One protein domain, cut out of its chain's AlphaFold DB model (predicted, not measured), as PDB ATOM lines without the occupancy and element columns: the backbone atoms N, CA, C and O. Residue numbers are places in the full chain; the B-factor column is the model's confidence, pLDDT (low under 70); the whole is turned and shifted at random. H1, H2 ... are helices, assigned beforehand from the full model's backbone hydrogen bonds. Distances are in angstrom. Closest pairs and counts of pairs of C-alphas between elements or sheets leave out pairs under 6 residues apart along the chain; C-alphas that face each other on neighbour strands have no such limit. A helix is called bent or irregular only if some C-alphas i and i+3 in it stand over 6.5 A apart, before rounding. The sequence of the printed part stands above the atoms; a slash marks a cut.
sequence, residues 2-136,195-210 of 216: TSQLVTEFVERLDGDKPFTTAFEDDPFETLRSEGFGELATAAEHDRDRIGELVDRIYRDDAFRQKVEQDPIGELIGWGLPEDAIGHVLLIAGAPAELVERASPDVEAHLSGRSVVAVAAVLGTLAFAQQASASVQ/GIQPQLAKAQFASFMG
ATOM      1  N   THR A   2     188.137 178.160 174.621       59.91
ATOM      2  CA  THR A   2     187.459 178.080 173.307       59.91
ATOM      3  C   THR A   2     188.327 177.594 172.133       59.91
ATOM      4  O   THR A   2     187.863 176.798 171.331       59.91
ATOM      5  N   SER A   3     189.598 177.997 172.032       69.00
ATOM      6  CA  SER A   3     190.465 177.558 170.918       69.00
ATOM      7  C   SER A   3     190.786 176.053 170.931       69.00
ATOM      8  O   SER A   3     190.877 175.461 169.864       69.00
ATOM      9  N   GLN A   4     190.882 175.417 172.107       79.81
ATOM     10  CA  GLN A   4     191.146 173.973 172.208       79.81
ATOM     11  C   GLN A   4     189.970 173.133 171.704       79.81
ATOM     12  O   GLN A   4     190.194 172.140 171.026       79.81
ATOM     13  N   LEU A   5     188.735 173.570 171.972       83.62
ATOM     14  CA  LEU A   5     187.525 172.892 171.504       83.62
ATOM     15  C   LEU A   5     187.460 172.856 169.969       83.62
ATOM     16  O   LEU A   5     187.119 171.830 169.389       83.62
ATOM     17  N   VAL A   6     187.825 173.961 169.305       81.56
ATOM     18  CA  VAL A   6     187.899 174.021 167.835       81.56
ATOM     19  C   VAL A   6     188.986 173.099 167.297       81.56
ATOM     20  O   VAL A   6     188.741 172.387 166.329       81.56
ATOM     21  N   THR A   7     190.171 173.099 167.911       84.25
ATOM     22  CA  THR A   7     191.267 172.215 167.500       84.25
ATOM     23  C   THR A   7     190.870 170.748 167.621       84.25
ATOM     24  O   THR A   7     190.983 170.022 166.642       84.25
ATOM     25  N   GLU A   8     190.331 170.336 168.769       86.94
ATOM     26  CA  GLU A   8     189.892 168.958 169.008       86.94
ATOM     27  C   GLU A   8     188.807 168.528 168.012       86.94
ATOM     28  O   GLU A   8     188.869 167.440 167.445       86.94
ATOM     29  N   PHE A   9     187.841 169.407 167.737       87.75
ATOM     30  CA  PHE A   9     186.805 169.150 166.742       87.75
ATOM     31  C   PHE A   9     187.377 168.963 165.326       87.75
ATOM     32  O   PHE A   9     186.997 168.024 164.626       87.75
ATOM     33  N   VAL A  10     188.301 169.833 164.901       84.00
ATOM     34  CA  VAL A  10     188.953 169.745 163.581       84.00
ATOM     35  C   VAL A  10     189.775 168.463 163.462       84.00
ATOM     36  O   VAL A  10     189.650 167.754 162.467       84.00
ATOM     37  N   GLU A  11     190.581 168.142 164.477       85.94
ATOM     38  CA  GLU A  11     191.384 166.913 164.511       85.94
ATOM     39  C   GLU A  11     190.500 165.668 164.406       85.94
ATOM     40  O   GLU A  11     190.839 164.712 163.704       85.94
ATOM     41  N   ARG A  12     189.333 165.691 165.055       86.19
ATOM     42  CA  ARG A  12     188.393 164.576 165.011       86.19
ATOM     43  C   ARG A  12     187.714 164.435 163.654       86.19
ATOM     44  O   ARG A  12     187.629 163.324 163.145       86.19
ATOM     45  N   LEU A  13     187.325 165.539 163.018       84.62
ATOM     46  CA  LEU A  13     186.801 165.511 161.647       84.62
ATOM     47  C   LEU A  13     187.804 164.960 160.621       84.62
ATOM     48  O   LEU A  13     187.393 164.314 159.654       84.62
ATOM     49  N   ASP A  14     189.099 165.217 160.809       83.56
ATOM     50  CA  ASP A  14     190.147 164.769 159.885       83.56
ATOM     51  C   ASP A  14     190.572 163.308 160.142       83.56
ATOM     52  O   ASP A  14     190.778 162.531 159.206       83.56
ATOM     53  N   GLY A  15     190.663 162.904 161.415       82.69
ATOM     54  CA  GLY A  15     191.221 161.611 161.821       82.69
ATOM     55  C   GLY A  15     190.215 160.496 162.139       82.69
ATOM     56  O   GLY A  15     190.569 159.317 162.042       82.69
ATOM     57  N   ASP A  16     188.974 160.820 162.510       88.81
ATOM     58  CA  ASP A  16     187.984 159.865 163.030       88.81
ATOM     59  C   ASP A  16     186.860 159.628 162.006       88.81
ATOM     60  O   ASP A  16     185.876 160.357 161.913       88.81
ATOM     61  N   LYS A  17     187.010 158.574 161.190       85.69
ATOM     62  CA  LYS A  17     186.018 158.222 160.155       85.69
ATOM     63  C   LYS A  17     184.617 157.952 160.725       85.69
ATOM     64  O   LYS A  17     183.674 158.491 160.151       85.69
ATOM     65  N   PRO A  18     184.446 157.137 161.790       87.69
ATOM     66  CA  PRO A  18     183.151 156.979 162.451       87.69
ATOM     67  C   PRO A  18     182.512 158.309 162.850       87.69
ATOM     68  O   PRO A  18     181.344 158.526 162.528       87.69
ATOM     69  N   PHE A  19     183.283 159.204 163.473       87.38
ATOM     70  CA  PHE A  19     182.808 160.538 163.833       87.38
ATOM     71  C   PHE A  19     182.344 161.318 162.603       87.38
ATOM     72  O   PHE A  19     181.223 161.812 162.574       87.38
ATOM     73  N   THR A  20     183.163 161.381 161.552       85.50
ATOM     74  CA  THR A  20     182.836 162.130 160.333       85.50
ATOM     75  C   THR A  20     181.608 161.571 159.621       85.50
ATOM     76  O   THR A  20     180.793 162.341 159.124       85.50
ATOM     77  N   THR A  21     181.433 160.248 159.587       85.19
ATOM     78  CA  THR A  21     180.229 159.631 159.011       85.19
ATOM     79  C   THR A  21     178.976 159.953 159.823       85.19
ATOM     80  O   THR A  21     177.968 160.313 159.224       85.19
ATOM     81  N   ALA A  22     179.032 159.873 161.156       86.44
ATOM     82  CA  ALA A  22     177.904 160.249 162.013       86.44
ATOM     83  C   ALA A  22     177.574 161.745 161.882       86.44
ATOM     84  O   ALA A  22     176.418 162.127 161.728       86.44
ATOM     85  N   PHE A  23     178.609 162.586 161.835       86.12
ATOM     86  CA  PHE A  23     178.486 164.028 161.674       86.12
ATOM     87  C   PHE A  23     177.864 164.426 160.324       86.12
ATOM     88  O   PHE A  23     177.148 165.422 160.241       86.12
ATOM     89  N   GLU A  24     178.128 163.668 159.256       83.50
ATOM     90  CA  GLU A  24     177.486 163.878 157.952       83.50
ATOM     91  C   GLU A  24     175.989 163.522 157.952       83.50
ATOM     92  O   GLU A  24     175.266 164.063 157.113       83.50
ATOM     93  N   ASP A  25     175.542 162.641 158.853       84.38
ATOM     94  CA  ASP A  25     174.149 162.188 158.973       84.38
ATOM     95  C   ASP A  25     173.333 163.102 159.902       84.38
ATOM     96  O   ASP A  25     172.346 163.701 159.471       84.38
ATOM     97  N   ASP A  26     173.797 163.292 161.143       85.69
ATOM     98  CA  ASP A  26     173.231 164.252 162.097       85.69
ATOM     99  C   ASP A  26     174.350 165.046 162.803       85.69
ATOM    100  O   ASP A  26     174.917 164.591 163.810       85.69
ATOM    101  N   PRO A  27     174.692 166.252 162.308       85.62
ATOM    102  CA  PRO A  27     175.786 167.038 162.864       85.62
ATOM    103  C   PRO A  27     175.500 167.511 164.292       85.62
ATOM    104  O   PRO A  27     176.429 167.617 165.092       85.62
ATOM    105  N   PHE A  28     174.246 167.784 164.660       90.44
ATOM    106  CA  PHE A  28     173.932 168.315 165.988       90.44
ATOM    107  C   PHE A  28     173.843 167.219 167.039       90.44
ATOM    108  O   PHE A  28     174.305 167.421 168.164       90.44
ATOM    109  N   GLU A  29     173.259 166.068 166.708       90.75
ATOM    110  CA  GLU A  29     173.291 164.909 167.597       90.75
ATOM    111  C   GLU A  29     174.737 164.456 167.823       90.75
ATOM    112  O   GLU A  29     175.155 164.353 168.977       90.75
ATOM    113  N   THR A  30     175.524 164.321 166.749       91.12
ATOM    114  CA  THR A  30     176.930 163.892 166.829       91.12
ATOM    115  C   THR A  30     177.773 164.841 167.678       91.12
ATOM    116  O   THR A  30     178.524 164.405 168.548       91.12
ATOM    117  N   LEU A  31     177.634 166.160 167.491       91.50
ATOM    118  CA  LEU A  31     178.352 167.127 168.326       91.50
ATOM    119  C   LEU A  31     177.980 166.985 169.809       91.50
ATOM    120  O   LEU A  31     178.856 167.059 170.668       91.50
ATOM    121  N   ARG A  32     176.703 166.758 170.141       92.94
ATOM    122  CA  ARG A  32     176.279 166.591 171.540       92.94
ATOM    123  C   ARG A  32     176.776 165.284 172.149       92.94
ATOM    124  O   ARG A  32     177.245 165.310 173.286       92.94
ATOM    125  N   SER A  33     176.673 164.168 171.427       91.44
ATOM    126  CA  SER A  33     177.084 162.850 171.928       91.44
ATOM    127  C   SER A  33     178.589 162.760 172.170       91.44
ATOM    128  O   SER A  33     179.025 162.036 173.059       91.44
ATOM    129  N   GLU A  34     179.370 163.541 171.427       90.69
ATOM    130  CA  GLU A  34     180.836 163.524 171.458       90.69
ATOM    131  C   GLU A  34     181.444 164.625 172.340       90.69
ATOM    132  O   GLU A  34     182.651 164.846 172.321       90.69
ATOM    133  N   GLY A  35     180.626 165.312 173.146       89.56
ATOM    134  CA  GLY A  35     181.099 166.292 174.130       89.56
ATOM    135  C   GLY A  35     181.242 167.727 173.611       89.56
ATOM    136  O   GLY A  35     181.587 168.619 174.381       89.56
ATOM    137  N   PHE A  36     180.879 167.997 172.356       91.12
ATOM    138  CA  PHE A  36     180.861 169.333 171.747       91.12
ATOM    139  C   PHE A  36     179.501 170.045 171.906       91.12
ATOM    140  O   PHE A  36     179.074 170.806 171.037       91.12
ATOM    141  N   GLY A  37     178.789 169.822 173.017       89.56
ATOM    142  CA  GLY A  37     177.420 170.324 173.219       89.56
ATOM    143  C   GLY A  37     177.278 171.854 173.181       89.56
ATOM    144  O   GLY A  37     176.274 172.369 172.683       89.56
ATOM    145  N   GLU A  38     178.290 172.593 173.642       89.06
ATOM    146  CA  GLU A  38     178.317 174.061 173.531       89.06
ATOM    147  C   GLU A  38     178.411 174.514 172.069       89.06
ATOM    148  O   GLU A  38     177.708 175.438 171.659       89.06
ATOM    149  N   LEU A  39     179.227 173.827 171.263       88.88
ATOM    150  CA  LEU A  39     179.359 174.099 169.835       88.88
ATOM    151  C   LEU A  39     178.075 173.743 169.081       88.88
ATOM    152  O   LEU A  39     177.654 174.515 168.225       88.88
ATOM    153  N   ALA A  40     177.421 172.632 169.436       90.62
ATOM    154  CA  ALA A  40     176.116 172.268 168.887       90.62
ATOM    155  C   ALA A  40     175.075 173.366 169.153       90.62
ATOM    156  O   ALA A  40     174.418 173.830 168.228       90.62
ATOM    157  N   THR A  41     174.989 173.836 170.402       92.12
ATOM    158  CA  THR A  41     174.039 174.886 170.805       92.12
ATOM    159  C   THR A  41     174.304 176.198 170.063       92.12
ATOM    160  O   THR A  41     173.374 176.835 169.570       92.12
ATOM    161  N   ALA A  42     175.574 176.600 169.954       90.00
ATOM    162  CA  ALA A  42     175.957 177.805 169.223       90.00
ATOM    163  C   ALA A  42     175.641 177.690 167.722       90.00
ATOM    164  O   ALA A  42     175.095 178.620 167.136       90.00
ATOM    165  N   ALA A  43     175.926 176.538 167.110       89.19
ATOM    166  CA  ALA A  43     175.658 176.297 165.697       89.19
ATOM    167  C   ALA A  43     174.154 176.243 165.374       89.19
ATOM    168  O   ALA A  43     173.742 176.718 164.318       89.19
ATOM    169  N   GLU A  44     173.319 175.707 166.268       91.25
ATOM    170  CA  GLU A  44     171.858 175.746 166.120       91.25
ATOM    171  C   GLU A  44     171.307 177.168 166.208       91.25
ATOM    172  O   GLU A  44     170.481 177.561 165.387       91.25
ATOM    173  N   HIS A  45     171.800 177.952 167.167       91.19
ATOM    174  CA  HIS A  45     171.442 179.361 167.272       91.19
ATOM    175  C   HIS A  45     171.826 180.125 165.995       91.19
ATOM    176  O   HIS A  45     171.020 180.885 165.453       91.19
ATOM    177  N   ASP A  46     173.037 179.902 165.476       90.88
ATOM    178  CA  ASP A  46     173.476 180.551 164.242       90.88
ATOM    179  C   ASP A  46     172.709 180.056 163.012       90.88
ATOM    180  O   ASP A  46     172.392 180.870 162.151       90.88
ATOM    181  N   ARG A  47     172.321 178.778 162.934       91.88
ATOM    182  CA  ARG A  47     171.450 178.249 161.867       91.88
ATOM    183  C   ARG A  47     170.145 179.035 161.762       91.88
ATOM    184  O   ARG A  47     169.775 179.466 160.669       91.88
ATOM    185  N   ASP A  48     169.457 179.228 162.885       91.69
ATOM    186  CA  ASP A  48     168.168 179.927 162.915       91.69
ATOM    187  C   ASP A  48     168.345 181.405 162.542       91.69
ATOM    188  O   ASP A  48     167.629 181.944 161.695       91.69
ATOM    189  N   ARG A  49     169.390 182.032 163.083       91.38
ATOM    190  CA  ARG A  49     169.757 183.420 162.792       91.38
ATOM    191  C   ARG A  49     170.183 183.654 161.339       91.38
ATOM    192  O   ARG A  49     169.904 184.715 160.777       91.38
ATOM    193  N   ILE A  50     170.848 182.684 160.715       90.25
ATOM    194  CA  ILE A  50     171.171 182.700 159.282       90.25
ATOM    195  C   ILE A  50     169.888 182.563 158.462       90.25
ATOM    196  O   ILE A  50     169.735 183.273 157.472       90.25
ATOM    197  N   GLY A  51     168.939 181.732 158.894       88.94
ATOM    198  CA  GLY A  51     167.615 181.655 158.278       88.94
ATOM    199  C   GLY A  51     166.894 183.005 158.259       88.94
ATOM    200  O   GLY A  51     166.409 183.425 157.208       88.94
ATOM    201  N   GLU A  52     166.891 183.726 159.383       92.38
ATOM    202  CA  GLU A  52     166.327 185.082 159.473       92.38
ATOM    203  C   GLU A  52     167.056 186.084 158.570       92.38
ATOM    204  O   GLU A  52     166.420 186.898 157.895       92.38
ATOM    205  N   LEU A  53     168.390 186.021 158.533       92.06
ATOM    206  CA  LEU A  53     169.204 186.874 157.671       92.06
ATOM    207  C   LEU A  53     168.884 186.646 156.192       92.06
ATOM    208  O   LEU A  53     168.659 187.604 155.455       92.06
ATOM    209  N   VAL A  54     168.857 185.385 155.758       89.44
ATOM    210  CA  VAL A  54     168.572 185.016 154.368       89.44
ATOM    211  C   VAL A  54     167.153 185.441 153.992       89.44
ATOM    212  O   VAL A  54     166.972 186.086 152.959       89.44
ATOM    213  N   ASP A  55     166.156 185.176 154.841       89.88
ATOM    214  CA  ASP A  55     164.781 185.645 154.617       89.88
ATOM    215  C   ASP A  55     164.730 187.172 154.462       89.88
ATOM    216  O   ASP A  55     164.105 187.692 153.534       89.88
ATOM    217  N   ARG A  56     165.462 187.903 155.309       91.81
ATOM    218  CA  ARG A  56     165.547 189.362 155.235       91.81
ATOM    219  C   ARG A  56     166.193 189.850 153.941       91.81
ATOM    220  O   ARG A  56     165.669 190.782 153.341       91.81
ATOM    221  N   ILE A  57     167.279 189.230 153.480       89.44
ATOM    222  CA  ILE A  57     167.929 189.569 152.200       89.44
ATOM    223  C   ILE A  57     166.941 189.451 151.026       89.44
ATOM    224  O   ILE A  57     166.944 190.284 150.113       89.44
ATOM    225  N   TYR A  58     166.075 188.436 151.044       87.75
ATOM    226  CA  TYR A  58     165.092 188.224 149.980       87.75
ATOM    227  C   TYR A  58     163.841 189.097 150.101       87.75
ATOM    228  O   TYR A  58     163.225 189.404 149.080       87.75
ATOM    229  N   ARG A  59     163.450 189.499 151.313       89.50
ATOM    230  CA  ARG A  59     162.229 190.288 151.550       89.50
ATOM    231  C   ARG A  59     162.451 191.798 151.602       89.50
ATOM    232  O   ARG A  59     161.525 192.546 151.302       89.50
ATOM    233  N   ASP A  60     163.637 192.249 152.001       91.62
ATOM    234  CA  ASP A  60     163.975 193.658 152.205       91.62
ATOM    235  C   ASP A  60     165.036 194.104 151.188       91.62
ATOM    236  O   ASP A  60     166.244 193.948 151.386       91.62
ATOM    237  N   ASP A  61     164.572 194.693 150.083       89.00
ATOM    238  CA  ASP A  61     165.433 195.214 149.016       89.00
ATOM    239  C   ASP A  61     166.413 196.287 149.514       89.00
ATOM    240  O   ASP A  61     167.539 196.369 149.022       89.00
ATOM    241  N   ALA A  62     166.006 197.110 150.487       91.50
ATOM    242  CA  ALA A  62     166.861 198.161 151.027       91.50
ATOM    243  C   ALA A  62     167.993 197.561 151.865       91.50
ATOM    244  O   ALA A  62     169.132 198.017 151.777       91.50
ATOM    245  N   PHE A  63     167.699 196.518 152.642       92.94
ATOM    246  CA  PHE A  63     168.723 195.755 153.345       92.94
ATOM    247  C   PHE A  63     169.662 195.037 152.370       92.94
ATOM    248  O   PHE A  63     170.878 195.175 152.496       92.94
ATOM    249  N   ARG A  64     169.130 194.358 151.346       92.31
ATOM    250  CA  ARG A  64     169.957 193.696 150.323       92.31
ATOM    251  C   ARG A  64     170.920 194.669 149.644       92.31
ATOM    252  O   ARG A  64     172.100 194.362 149.511       92.31
ATOM    253  N   GLN A  65     170.454 195.865 149.286       90.69
ATOM    254  CA  GLN A  65     171.310 196.893 148.687       90.69
ATOM    255  C   GLN A  65     172.435 197.359 149.614       90.69
ATOM    256  O   GLN A  65     173.508 197.705 149.119       90.69
ATOM    257  N   LYS A  66     172.213 197.398 150.932       92.88
ATOM    258  CA  LYS A  66     173.273 197.721 151.894       92.88
ATOM    259  C   LYS A  66     174.318 196.614 151.954       92.88
ATOM    260  O   LYS A  66     175.500 196.910 151.834       92.88
ATOM    261  N   VAL A  67     173.886 195.352 152.020       92.19
ATOM    262  CA  VAL A  67     174.785 194.184 151.973       92.19
ATOM    263  C   VAL A  67     175.588 194.157 150.665       92.19
ATOM    264  O   VAL A  67     176.776 193.857 150.667       92.19
ATOM    265  N   GLU A  68     174.987 194.529 149.535       91.69
ATOM    266  CA  GLU A  68     175.689 194.643 148.248       91.69
ATOM    267  C   GLU A  68     176.695 195.805 148.185       91.69
ATOM    268  O   GLU A  68     177.593 195.788 147.339       91.69
ATOM    269  N   GLN A  69     176.568 196.819 149.043       90.81
ATOM    270  CA  GLN A  69     177.485 197.963 149.110       90.81
ATOM    271  C   GLN A  69     178.626 197.715 150.096       90.81
ATOM    272  O   GLN A  69     179.785 197.924 149.743       90.81
ATOM    273  N   ASP A  70     178.296 197.238 151.293       90.69
ATOM    274  CA  ASP A  70     179.232 196.944 152.375       90.69
ATOM    275  C   ASP A  70     178.871 195.604 153.045       90.69
ATOM    276  O   ASP A  70     178.238 195.575 154.104       90.69
ATOM    277  N   PRO A  71     179.236 194.468 152.422       89.94
ATOM    278  CA  PRO A  71     178.878 193.152 152.943       89.94
ATOM    279  C   PRO A  71     179.522 192.875 154.299       89.94
ATOM    280  O   PRO A  71     178.891 192.263 155.153       89.94
ATOM    281  N   ILE A  72     180.760 193.329 154.508       90.38
ATOM    282  CA  ILE A  72     181.496 193.070 155.746       90.38
ATOM    283  C   ILE A  72     180.862 193.872 156.884       90.38
ATOM    284  O   ILE A  72     180.462 193.288 157.890       90.38
ATOM    285  N   GLY A  73     180.697 195.189 156.720       89.94
ATOM    286  CA  GLY A  73     180.144 196.045 157.767       89.94
ATOM    287  C   GLY A  73     178.713 195.672 158.157       89.94
ATOM    288  O   GLY A  73     178.410 195.556 159.346       89.94
ATOM    289  N   GLU A  74     177.839 195.421 157.180       93.50
ATOM    290  CA  GLU A  74     176.434 195.087 157.448       93.50
ATOM    291  C   GLU A  74     176.275 193.703 158.093       93.50
ATOM    292  O   GLU A  74     175.466 193.537 159.009       93.50
ATOM    293  N   LEU A  75     177.062 192.706 157.674       92.31
ATOM    294  CA  LEU A  75     176.960 191.351 158.220       92.31
ATOM    295  C   LEU A  75     177.674 191.202 159.572       92.31
ATOM    296  O   LEU A  75     177.158 190.502 160.446       92.31
ATOM    297  N   ILE A  76     178.765 191.932 159.821       91.19
ATOM    298  CA  ILE A  76     179.313 192.085 161.181       91.19
ATOM    299  C   ILE A  76     178.311 192.819 162.075       91.19
ATOM    300  O   ILE A  76     178.099 192.411 163.214       91.19
ATOM    301  N   GLY A  77     177.646 193.860 161.566       88.75
ATOM    302  CA  GLY A  77     176.580 194.569 162.280       88.75
ATOM    303  C   GLY A  77     175.376 193.679 162.601       88.75
ATOM    304  O   GLY A  77     174.740 193.848 163.641       88.75
ATOM    305  N   TRP A  78     175.107 192.680 161.756       87.75
ATOM    306  CA  TRP A  78     174.155 191.611 162.054       87.75
ATOM    307  C   TRP A  78     174.633 190.722 163.205       87.75
ATOM    308  O   TRP A  78     173.799 190.114 163.872       87.75
ATOM    309  N   GLY A  79     175.953 190.638 163.413       87.38
ATOM    310  CA  GLY A  79     176.680 189.852 164.415       87.38
ATOM    311  C   GLY A  79     177.366 188.603 163.847       87.38
ATOM    312  O   GLY A  79     177.525 187.621 164.574       87.38
ATOM    313  N   LEU A  80     177.555 188.510 162.525       88.81
ATOM    314  CA  LEU A  80     178.294 187.394 161.930       88.81
ATOM    315  C   LEU A  80     179.793 187.621 162.142       88.81
ATOM    316  O   LEU A  80     180.264 188.747 161.968       88.81
ATOM    317  N   PRO A  81     180.552 186.580 162.513       87.62
ATOM    318  CA  PRO A  81     182.001 186.674 162.502       87.62
ATOM    319  C   PRO A  81     182.472 186.851 161.055       87.62
ATOM    320  O   PRO A  81     181.930 186.215 160.151       87.62
ATOM    321  N   GLU A  82     183.480 187.699 160.854       86.12
ATOM    322  CA  GLU A  82     184.041 188.021 159.534       86.12
ATOM    323  C   GLU A  82     184.361 186.753 158.724       86.12
ATOM    324  O   GLU A  82     183.948 186.615 157.575       86.12
ATOM    325  N   ASP A  83     184.951 185.764 159.393       83.75
ATOM    326  CA  ASP A  83     185.342 184.467 158.836       83.75
ATOM    327  C   ASP A  83     184.187 183.636 158.251       83.75
ATOM    328  O   ASP A  83     184.429 182.737 157.447       83.75
ATOM    329  N   ALA A  84     182.939 183.890 158.663       85.50
ATOM    330  CA  ALA A  84     181.760 183.160 158.192       85.50
ATOM    331  C   ALA A  84     180.968 183.922 157.120       85.50
ATOM    332  O   ALA A  84     180.037 183.368 156.528       85.50
ATOM    333  N   ILE A  85     181.307 185.188 156.856       88.81
ATOM    334  CA  ILE A  85     180.552 186.052 155.940       88.81
ATOM    335  C   ILE A  85     180.547 185.480 154.524       88.81
ATOM    336  O   ILE A  85     179.483 185.382 153.906       88.81
ATOM    337  N   GLY A  86     181.715 185.062 154.030       86.50
ATOM    338  CA  GLY A  86     181.847 184.453 152.706       86.50
ATOM    339  C   GLY A  86     180.934 183.236 152.543       86.50
ATOM    340  O   GLY A  86     180.203 183.141 151.556       86.50
ATOM    341  N   HIS A  87     180.894 182.350 153.546       84.75
ATOM    342  CA  HIS A  87     180.037 181.160 153.554       84.75
ATOM    343  C   HIS A  87     178.560 181.520 153.504       84.75
ATOM    344  O   HIS A  87     177.827 180.971 152.684       84.75
ATOM    345  N   VAL A  88     178.122 182.457 154.343       87.44
ATOM    346  CA  VAL A  88     176.714 182.866 154.400       87.44
ATOM    347  C   VAL A  88     176.267 183.498 153.084       87.44
ATOM    348  O   VAL A  88     175.213 183.133 152.565       87.44
ATOM    349  N   LEU A  89     177.067 184.401 152.510       88.81
ATOM    350  CA  LEU A  89     176.759 185.040 151.225       88.81
ATOM    351  C   LEU A  89     176.648 184.016 150.100       88.81
ATOM    352  O   LEU A  89     175.706 184.042 149.307       88.81
ATOM    353  N   LEU A  90     177.589 183.083 150.062       86.75
ATOM    354  CA  LEU A  90     177.616 182.016 149.082       86.75
ATOM    355  C   LEU A  90     176.379 181.109 149.195       86.75
ATOM    356  O   LEU A  90     175.769 180.781 148.177       86.75
ATOM    357  N   ILE A  91     175.943 180.777 150.414       84.06
ATOM    358  CA  ILE A  91     174.699 180.023 150.636       84.06
ATOM    359  C   ILE A  91     173.468 180.804 150.277       84.06
ATOM    360  O   ILE A  91     172.575 180.230 149.670       84.06
ATOM    361  N   ALA A  92     173.427 182.087 150.586       85.56
ATOM    362  CA  ALA A  92     172.340 182.948 150.169       85.56
ATOM    363  C   ALA A  92     172.308 183.156 148.640       85.56
ATOM    364  O   ALA A  92     171.368 183.749 148.127       85.56
ATOM    365  N   GLY A  93     173.299 182.663 147.891       83.69
ATOM    366  CA  GLY A  93     173.333 182.758 146.437       83.69
ATOM    367  C   GLY A  93     173.798 184.117 145.928       83.69
ATOM    368  O   GLY A  93     173.422 184.501 144.819       83.69
ATOM    369  N   ALA A  94     174.591 184.834 146.726       87.00
ATOM    370  CA  ALA A  94     175.194 186.103 146.350       87.00
ATOM    371  C   ALA A  94     176.034 185.991 145.057       87.00
ATOM    372  O   ALA A  94     176.593 184.926 144.771       87.00
ATOM    373  N   PRO A  95     176.168 187.087 144.288       84.69
ATOM    374  CA  PRO A  95     177.091 187.151 143.156       84.69
ATOM    375  C   PRO A  95     178.534 186.841 143.571       84.69
ATOM    376  O   PRO A  95     178.957 187.209 144.669       84.69
ATOM    377  N   ALA A  96     179.303 186.204 142.684       82.12
ATOM    378  CA  ALA A  96     180.676 185.785 142.974       82.12
ATOM    379  C   ALA A  96     181.563 186.969 143.389       82.12
ATOM    380  O   ALA A  96     182.332 186.858 144.336       82.12
ATOM    381  N   GLU A  97     181.378 188.132 142.767       83.88
ATOM    382  CA  GLU A  97     182.129 189.352 143.069       83.88
ATOM    383  C   GLU A  97     181.837 189.870 144.485       83.88
ATOM    384  O   GLU A  97     182.704 190.453 145.139       83.88
ATOM    385  N   LEU A  98     180.605 189.666 144.969       86.12
ATOM    386  CA  LEU A  98     180.219 190.027 146.330       86.12
ATOM    387  C   LEU A  98     180.866 189.079 147.341       86.12
ATOM    388  O   LEU A  98     181.350 189.536 148.376       86.12
ATOM    389  N   VAL A  99     180.906 187.783 147.019       85.12
ATOM    390  CA  VAL A  99     181.561 186.758 147.839       85.12
ATOM    391  C   VAL A  99     183.068 186.996 147.897       85.12
ATOM    392  O   VAL A  99     183.620 187.004 148.990       85.12
ATOM    393  N   GLU A 100     183.733 187.256 146.769       83.50
ATOM    394  CA  GLU A 100     185.179 187.525 146.712       83.50
ATOM    395  C   GLU A 100     185.570 188.756 147.533       83.50
ATOM    396  O   GLU A 100     186.557 188.729 148.259       83.50
ATOM    397  N   ARG A 101     184.771 189.829 147.475       82.00
ATOM    398  CA  ARG A 101     185.032 191.051 148.247       82.00
ATOM    399  C   ARG A 101     184.856 190.867 149.756       82.00
ATOM    400  O   ARG A 101     185.425 191.634 150.526       82.00
ATOM    401  N   ALA A 102     184.030 189.910 150.161       81.88
ATOM    402  CA  ALA A 102     183.694 189.654 151.555       81.88
ATOM    403  C   ALA A 102     184.396 188.414 152.130       81.88
ATOM    404  O   ALA A 102     184.206 188.103 153.303       81.88
ATOM    405  N   SER A 103     185.166 187.693 151.310       75.38
ATOM    406  CA  SER A 103     185.897 186.504 151.732       75.38
ATOM    407  C   SER A 103     187.295 186.899 152.207       75.38
ATOM    408  O   SER A 103     188.046 187.507 151.440       75.38
ATOM    409  N   PRO A 104     187.663 186.555 153.448       66.62
ATOM    410  CA  PRO A 104     189.012 186.782 153.932       66.62
ATOM    411  C   PRO A 104     190.071 185.947 153.185       66.62
ATOM    412  O   PRO A 104     189.777 184.880 152.642       66.62
ATOM    413  N   ASP A 105     191.330 186.398 153.215       64.44
ATOM    414  CA  ASP A 105     192.470 185.680 152.624       64.44
ATOM    415  C   ASP A 105     192.722 184.338 153.344       64.44
ATOM    416  O   ASP A 105     193.042 184.296 154.536       64.44
ATOM    417  N   VAL A 106     192.540 183.225 152.627       53.81
ATOM    418  CA  VAL A 106     192.384 181.868 153.184       53.81
ATOM    419  C   VAL A 106     193.595 181.402 154.006       53.81
ATOM    420  O   VAL A 106     193.416 180.714 155.014       53.81
ATOM    421  N   GLU A 107     194.823 181.789 153.638       49.53
ATOM    422  CA  GLU A 107     196.043 181.319 154.320       49.53
ATOM    423  C   GLU A 107     196.235 181.932 155.715       49.53
ATOM    424  O   GLU A 107     196.731 181.260 156.620       49.53
ATOM    425  N   ALA A 108     195.782 183.169 155.942       52.28
ATOM    426  CA  ALA A 108     195.848 183.799 157.263       52.28
ATOM    427  C   ALA A 108     194.813 183.216 158.255       52.28
ATOM    428  O   ALA A 108     194.984 183.325 159.471       52.28
ATOM    429  N   HIS A 109     193.758 182.569 157.749       56.31
ATOM    430  CA  HIS A 109     192.559 182.219 158.523       56.31
ATOM    431  C   HIS A 109     192.585 180.819 159.142       56.31
ATOM    432  O   HIS A 109     191.908 180.571 160.142       56.31
ATOM    433  N   LEU A 110     193.409 179.902 158.625       55.84
ATOM    434  CA  LEU A 110     193.526 178.549 159.188       55.84
ATOM    435  C   LEU A 110     194.100 178.559 160.619       55.84
ATOM    436  O   LEU A 110     193.799 177.663 161.402       55.84
ATOM    437  N   SER A 111     194.877 179.586 160.988       53.91
ATOM    438  CA  SER A 111     195.495 179.722 162.317       53.91
ATOM    439  C   SER A 111     194.650 180.489 163.351       53.91
ATOM    440  O   SER A 111     195.020 180.502 164.522       53.91
ATOM    441  N   GLY A 112     193.533 181.119 162.954       56.22
ATOM    442  CA  GLY A 112     192.766 182.057 163.795       56.22
ATOM    443  C   GLY A 112     191.339 181.635 164.166       56.22
ATOM    444  O   GLY A 112     190.631 182.413 164.805       56.22
ATOM    445  N   ARG A 113     190.895 180.428 163.781       74.00
ATOM    446  CA  ARG A 113     189.483 180.014 163.885       74.00
ATOM    447  C   ARG A 113     188.961 180.082 165.323       74.00
ATOM    448  O   ARG A 113     189.411 179.354 166.210       74.00
ATOM    449  N   SER A 114     187.960 180.929 165.538       81.00
ATOM    450  CA  SER A 114     187.246 181.024 166.812       81.00
ATOM    451  C   SER A 114     186.067 180.045 166.875       81.00
ATOM    452  O   SER A 114     185.526 179.642 165.848       81.00
ATOM    453  N   VAL A 115     185.616 179.696 168.087       81.94
ATOM    454  CA  VAL A 115     184.394 178.883 168.285       81.94
ATOM    455  C   VAL A 115     183.186 179.528 167.615       81.94
ATOM    456  O   VAL A 115     182.369 178.824 167.038       81.94
ATOM    457  N   VAL A 116     183.097 180.860 167.652       83.94
ATOM    458  CA  VAL A 116     181.991 181.618 167.051       83.94
ATOM    459  C   VAL A 116     182.015 181.499 165.527       83.94
ATOM    460  O   VAL A 116     180.981 181.257 164.920       83.94
ATOM    461  N   ALA A 117     183.195 181.596 164.904       84.31
ATOM    462  CA  ALA A 117     183.344 181.380 163.465       84.31
ATOM    463  C   ALA A 117     182.950 179.954 163.061       84.31
ATOM    464  O   ALA A 117     182.169 179.768 162.133       84.31
ATOM    465  N   VAL A 118     183.429 178.943 163.791       84.75
ATOM    466  CA  VAL A 118     183.084 177.539 163.516       84.75
ATOM    467  C   VAL A 118     181.588 177.289 163.707       84.75
ATOM    468  O   VAL A 118     180.976 176.655 162.853       84.75
ATOM    469  N   ALA A 119     180.985 177.818 164.773       86.19
ATOM    470  CA  ALA A 119     179.547 177.728 165.012       86.19
ATOM    471  C   ALA A 119     178.737 178.361 163.871       86.19
ATOM    472  O   ALA A 119     177.819 177.724 163.361       86.19
ATOM    473  N   ALA A 120     179.126 179.547 163.397       86.56
ATOM    474  CA  ALA A 120     178.443 180.226 162.301       86.56
ATOM    475  C   ALA A 120     178.549 179.454 160.977       86.56
ATOM    476  O   ALA A 120     177.562 179.318 160.250       86.56
ATOM    477  N   VAL A 121     179.719 178.888 160.665       87.56
ATOM    478  CA  VAL A 121     179.897 178.060 159.461       87.56
ATOM    479  C   VAL A 121     179.114 176.740 159.580       87.56
ATOM    480  O   VAL A 121     178.481 176.315 158.613       87.56
ATOM    481  N   LEU A 122     179.074 176.115 160.762       87.12
ATOM    482  CA  LEU A 122     178.237 174.939 161.031       87.12
ATOM    483  C   LEU A 122     176.743 175.252 160.893       87.12
ATOM    484  O   LEU A 122     176.012 174.501 160.246       87.12
ATOM    485  N   GLY A 123     176.297 176.382 161.442       85.06
ATOM    486  CA  GLY A 123     174.927 176.862 161.302       85.06
ATOM    487  C   GLY A 123     174.562 177.125 159.841       85.06
ATOM    488  O   GLY A 123     173.482 176.743 159.392       85.06
ATOM    489  N   THR A 124     175.500 177.675 159.064       86.12
ATOM    490  CA  THR A 124     175.362 177.890 157.614       86.12
ATOM    491  C   THR A 124     175.177 176.570 156.864       86.12
ATOM    492  O   THR A 124     174.290 176.456 156.014       86.12
ATOM    493  N   LEU A 125     175.978 175.551 157.193       85.31
ATOM    494  CA  LEU A 125     175.857 174.213 156.613       85.31
ATOM    495  C   LEU A 125     174.508 173.573 156.957       85.31
ATOM    496  O   LEU A 125     173.821 173.076 156.064       85.31
ATOM    497  N   ALA A 126     174.111 173.612 158.229       85.31
ATOM    498  CA  ALA A 126     172.851 173.038 158.685       85.31
ATOM    499  C   ALA A 126     171.640 173.721 158.031       85.31
ATOM    500  O   ALA A 126     170.716 173.045 157.578       85.31
ATOM    501  N   PHE A 127     171.670 175.051 157.901       86.12
ATOM    502  CA  PHE A 127     170.635 175.804 157.196       86.12
ATOM    503  C   PHE A 127     170.542 175.372 155.726       86.12
ATOM    504  O   PHE A 127     169.455 175.100 155.218       86.12
ATOM    505  N   ALA A 128     171.682 175.235 155.044       84.81
ATOM    506  CA  ALA A 128     171.726 174.776 153.660       84.81
ATOM    507  C   ALA A 128     171.177 173.342 153.490       84.81
ATOM    508  O   ALA A 128     170.443 173.062 152.534       84.81
ATOM    509  N   GLN A 129     171.487 172.434 154.419       82.50
ATOM    510  CA  GLN A 129     170.943 171.070 154.433       82.50
ATOM    511  C   GLN A 129     169.418 171.073 154.616       82.50
ATOM    512  O   GLN A 129     168.704 170.425 153.847       82.50
ATOM    513  N   GLN A 130     168.902 171.854 155.569       82.88
ATOM    514  CA  GLN A 130     167.461 172.003 155.800       82.88
ATOM    515  C   GLN A 130     166.739 172.611 154.592       82.88
ATOM    516  O   GLN A 130     165.705 172.095 154.161       82.88
ATOM    517  N   ALA A 131     167.305 173.667 154.001       77.62
ATOM    518  CA  ALA A 131     166.765 174.289 152.798       77.62
ATOM    519  C   ALA A 131     166.679 173.277 151.643       77.62
ATOM    520  O   ALA A 131     165.657 173.198 150.965       77.62
ATOM    521  N   SER A 132     167.692 172.420 151.475       72.56
ATOM    522  CA  SER A 132     167.681 171.346 150.465       72.56
ATOM    523  C   SER A 132     166.569 170.328 150.687       72.56
ATOM    524  O   SER A 132     165.869 169.966 149.741       72.56
ATOM    525  N   ALA A 133     166.394 169.882 151.932       67.75
ATOM    526  CA  ALA A 133     165.364 168.915 152.297       67.75
ATOM    527  C   ALA A 133     163.951 169.476 152.056       67.75
ATOM    528  O   ALA A 133     163.064 168.756 151.606       67.75
ATOM    529  N   SER A 134     163.750 170.779 152.280       59.34
ATOM    530  CA  SER A 134     162.469 171.453 152.027       59.34
ATOM    531  C   SER A 134     162.146 171.672 150.538       59.34
ATOM    532  O   SER A 134     160.980 171.842 150.186       59.34
ATOM    533  N   VAL A 135     163.153 171.630 149.655       53.22
ATOM    534  CA  VAL A 135     162.995 171.776 148.194       53.22
ATOM    535  C   VAL A 135     162.792 170.427 147.495       53.22
ATOM    536  O   VAL A 135     162.335 170.414 146.354       53.22
ATOM    537  N   GLN A 136     163.043 169.285 148.148       33.91
ATOM    538  CA  GLN A 136     162.630 167.979 147.622       33.91
ATOM    539  C   GLN A 136     161.097 167.864 147.669       33.91
ATOM    540  O   GLN A 136     160.520 167.697 148.747       33.91
ATOM    541  N   GLY A 195     169.147 182.071 144.532       70.81
ATOM    542  CA  GLY A 195     168.547 181.184 145.527       70.81
ATOM    543  C   GLY A 195     169.600 180.497 146.402       70.81
ATOM    544  O   GLY A 195     170.804 180.688 146.230       70.81
ATOM    545  N   ILE A 196     169.136 179.674 147.341       75.31
ATOM    546  CA  ILE A 196     170.029 178.975 148.267       75.31
ATOM    547  C   ILE A 196     170.864 177.926 147.513       75.31
ATOM    548  O   ILE A 196     170.299 177.109 146.785       75.31
ATOM    549  N   GLN A 197     172.191 177.915 147.701       73.12
ATOM    550  CA  GLN A 197     173.122 177.000 147.009       73.12
ATOM    551  C   GLN A 197     173.732 175.932 147.940       73.12
ATOM    552  O   GLN A 197     174.881 176.044 148.376       73.12
ATOM    553  N   PRO A 198     173.014 174.838 148.231       67.00
ATOM    554  CA  PRO A 198     173.418 173.911 149.281       67.00
ATOM    555  C   PRO A 198     174.592 172.990 148.942       67.00
ATOM    556  O   PRO A 198     175.341 172.603 149.836       67.00
ATOM    557  N   GLN A 199     174.798 172.651 147.664       69.12
ATOM    558  CA  GLN A 199     175.949 171.827 147.265       69.12
ATOM    559  C   GLN A 199     177.278 172.542 147.532       69.12
ATOM    560  O   GLN A 199     178.274 171.914 147.889       69.12
ATOM    561  N   LEU A 200     177.272 173.869 147.412       71.44
ATOM    562  CA  LEU A 200     178.444 174.698 147.628       71.44
ATOM    563  C   LEU A 200     178.765 174.829 149.131       71.44
ATOM    564  O   LEU A 200     179.936 174.920 149.490       71.44
ATOM    565  N   ALA A 201     177.762 174.696 150.012       72.75
ATOM    566  CA  ALA A 201     177.926 174.678 151.473       72.75
ATOM    567  C   ALA A 201     178.903 173.618 151.951       72.75
ATOM    568  O   ALA A 201     179.816 173.903 152.722       72.75
ATOM    569  N   LYS A 202     178.713 172.386 151.474       74.75
ATOM    570  CA  LYS A 202     179.500 171.240 151.925       74.75
ATOM    571  C   LYS A 202     180.964 171.373 151.500       74.75
ATOM    572  O   LYS A 202     181.860 171.109 152.299       74.75
ATOM    573  N   ALA A 203     181.205 171.826 150.269       75.38
ATOM    574  CA  ALA A 203     182.553 172.071 149.761       75.38
ATOM    575  C   ALA A 203     183.257 173.205 150.528       75.38
ATOM    576  O   ALA A 203     184.416 173.065 150.916       75.38
ATOM    577  N   GLN A 204     182.540 174.298 150.802       76.25
ATOM    578  CA  GLN A 204     183.074 175.442 151.545       76.25
ATOM    579  C   GLN A 204     183.337 175.123 153.017       76.25
ATOM    580  O   GLN A 204     184.339 175.573 153.568       76.25
ATOM    581  N   PHE A 205     182.487 174.309 153.644       79.62
ATOM    582  CA  PHE A 205     182.721 173.795 154.990       79.62
ATOM    583  C   PHE A 205     184.004 172.959 155.047       79.62
ATOM    584  O   PHE A 205     184.871 173.224 155.876       79.62
ATOM    585  N   ALA A 206     184.174 171.997 154.133       76.31
ATOM    586  CA  ALA A 206     185.376 171.165 154.092       76.31
ATOM    587  C   ALA A 206     186.649 172.008 153.891       76.31
ATOM    588  O   ALA A 206     187.638 171.810 154.599       76.31
ATOM    589  N   SER A 207     186.594 172.997 152.991       78.50
ATOM    590  CA  SER A 207     187.696 173.937 152.764       78.50
ATOM    591  C   SER A 207     187.994 174.795 153.995       78.50
ATOM    592  O   SER A 207     189.155 174.943 154.372       78.50
ATOM    593  N   PHE A 208     186.963 175.327 154.658       76.94
ATOM    594  CA  PHE A 208     187.112 176.127 155.876       76.94
ATOM    595  C   PHE A 208     187.728 175.330 157.016       76.94
ATOM    596  O   PHE A 208     188.572 175.846 157.739       76.94
ATOM    597  N   MET A 209     187.348 174.060 157.144       78.38
ATOM    598  CA  MET A 209     187.878 173.168 158.168       78.38
ATOM    599  C   MET A 209     189.293 172.670 157.848       78.38
ATOM    600  O   MET A 209     189.975 172.185 158.749       78.38
ATOM    601  N   GLY A 210     189.797 172.882 156.627       68.25
ATOM    602  CA  GLY A 210     191.098 172.371 156.185       68.25
ATOM    603  C   GLY A 210     191.097 170.857 155.963       68.25
ATOM    604  O   GLY A 210     192.147 170.229 156.030       68.25
TER     605      GLY A 210
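Overview. This is residues 2 to 136 and 195 to 210 of the 216 residues of an uncharacterized protein of Actinobacteria bacterium (UniProt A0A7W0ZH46). Three helices side by side, H7, H10 and H11, make the core, and the longest helix, H4, crosses H10 as an X and packs closely on it. H4 runs between two groups of shorter helices, H1, H2 and H3 at one end of the domain and H5, H6 and H8 at the other, while the short H9 lies to the outside of the core. The printed part has 151 residues with eleven named helices, H1 to H11 in order along the chain, and no named strand; the class is all helix. The whole is compact, with a radius of gyration of the C-alphas of 14.9 A and spans of 44 by 38 by 23 A.

Arrangement. H1, residues 2 to 15, touches H2, residues 17 to 25, only at the corner, about perpendicular at 77 degrees; the closest C-alphas are those of Leu 13 and Thr 20, 5.4 A apart. H3, residues 27 to 33, touches H2 at a steep tilt of 55 degrees, closest at the C-alphas of Phe 23 and Thr 30, 5.4 A. H4, residues 37 to 59, forms a helical hairpin with H3, at a shallow tilt of 21 degrees, opposite ways; H4 touches H3 with residues 37 to 44 alone, closest at the C-alphas of Phe 28 and Ala 40, 5.4 A. H5, residues 61 to 69, touches H4 only at the corner, closest at the C-alphas of Ile 57 and Arg 64, 5.0 A. H6, residues 71 to 78, only just touches H5, only at the corner, with 3 pairs of C-alphas within 8 A, the closest those of Val 67 and Glu 74, 5.8 A. H7, residues 82 to 91, is about perpendicular to H6 at 77 degrees and touches it, closest at the C-alphas of Ile 76 and Glu 82, 6.4 A. H7 is irregular: C-alphas 83 and 86 are 7.1 A apart, and its line is a rough one. H8, residues 96 to 102, forms a helical hairpin with H7 at a shallow tilt of 17 degrees, closest at the C-alphas of Gly 86 and Val 99, 5.4 A. H9, residues 106 to 109, touches no helix. H10, residues 115 to 135, touches H4 with 32 pairs of C-alphas within 8 A, closest at Arg 47 and Gly 123, 3.8 A, at a steep tilt of 58 degrees. With residues 115 to 118 alone H10 touches H1, closest at the C-alphas of Thr 2 and Val 115, 5.9 A. H7, H10 and H11, residues 198 to 209, form a bundle, helices side by side at shallow tilts. H7 and H10 run the same way at 8 degrees, closest at the C-alphas of Ala 84 and Val 121, 5.6 A. H11 runs opposite ways to both, at 23 degrees to H7 and 19 degrees to H10; its closest C-alphas to H10 are those of Pro 198 and Ala 128, 4.8 A, and to H7 those of Ala 201 and Ile 91, 6.3 A. Every O i to N i+4 pair is within hydrogen-bond range in H1 to H6, H8 and H10; H7 has 4 of 6 and H11 6 of 8, and H9 is too short for such a pair.

Along the chain. H1 begins at C-alpha 2, (187.459, 178.080, 173.307), and is 20.4 A long. H4 measures 33.1 A from C-alpha 37 to C-alpha 59, at (162.229, 190.288, 151.550), and H10 30.2 A. H11 is 17.0 A long and ends at C-alpha 209, (187.878, 173.168, 158.168).

Size, cuts and confidence. The two C-alphas farthest apart are those of Pro 18 and Ala 62, 45.7 A. Residues 137 to 194 are not printed; C-alphas 136 and 195 stand 14.6 A apart across this cut, in the link from H10 to H11. The links printed whole are tight. The mean pLDDT of the printed part is 82.8, and 18 residues are under 70: 2 to 3, 104 to 112, 133 to 136, 198 to 199 and 210.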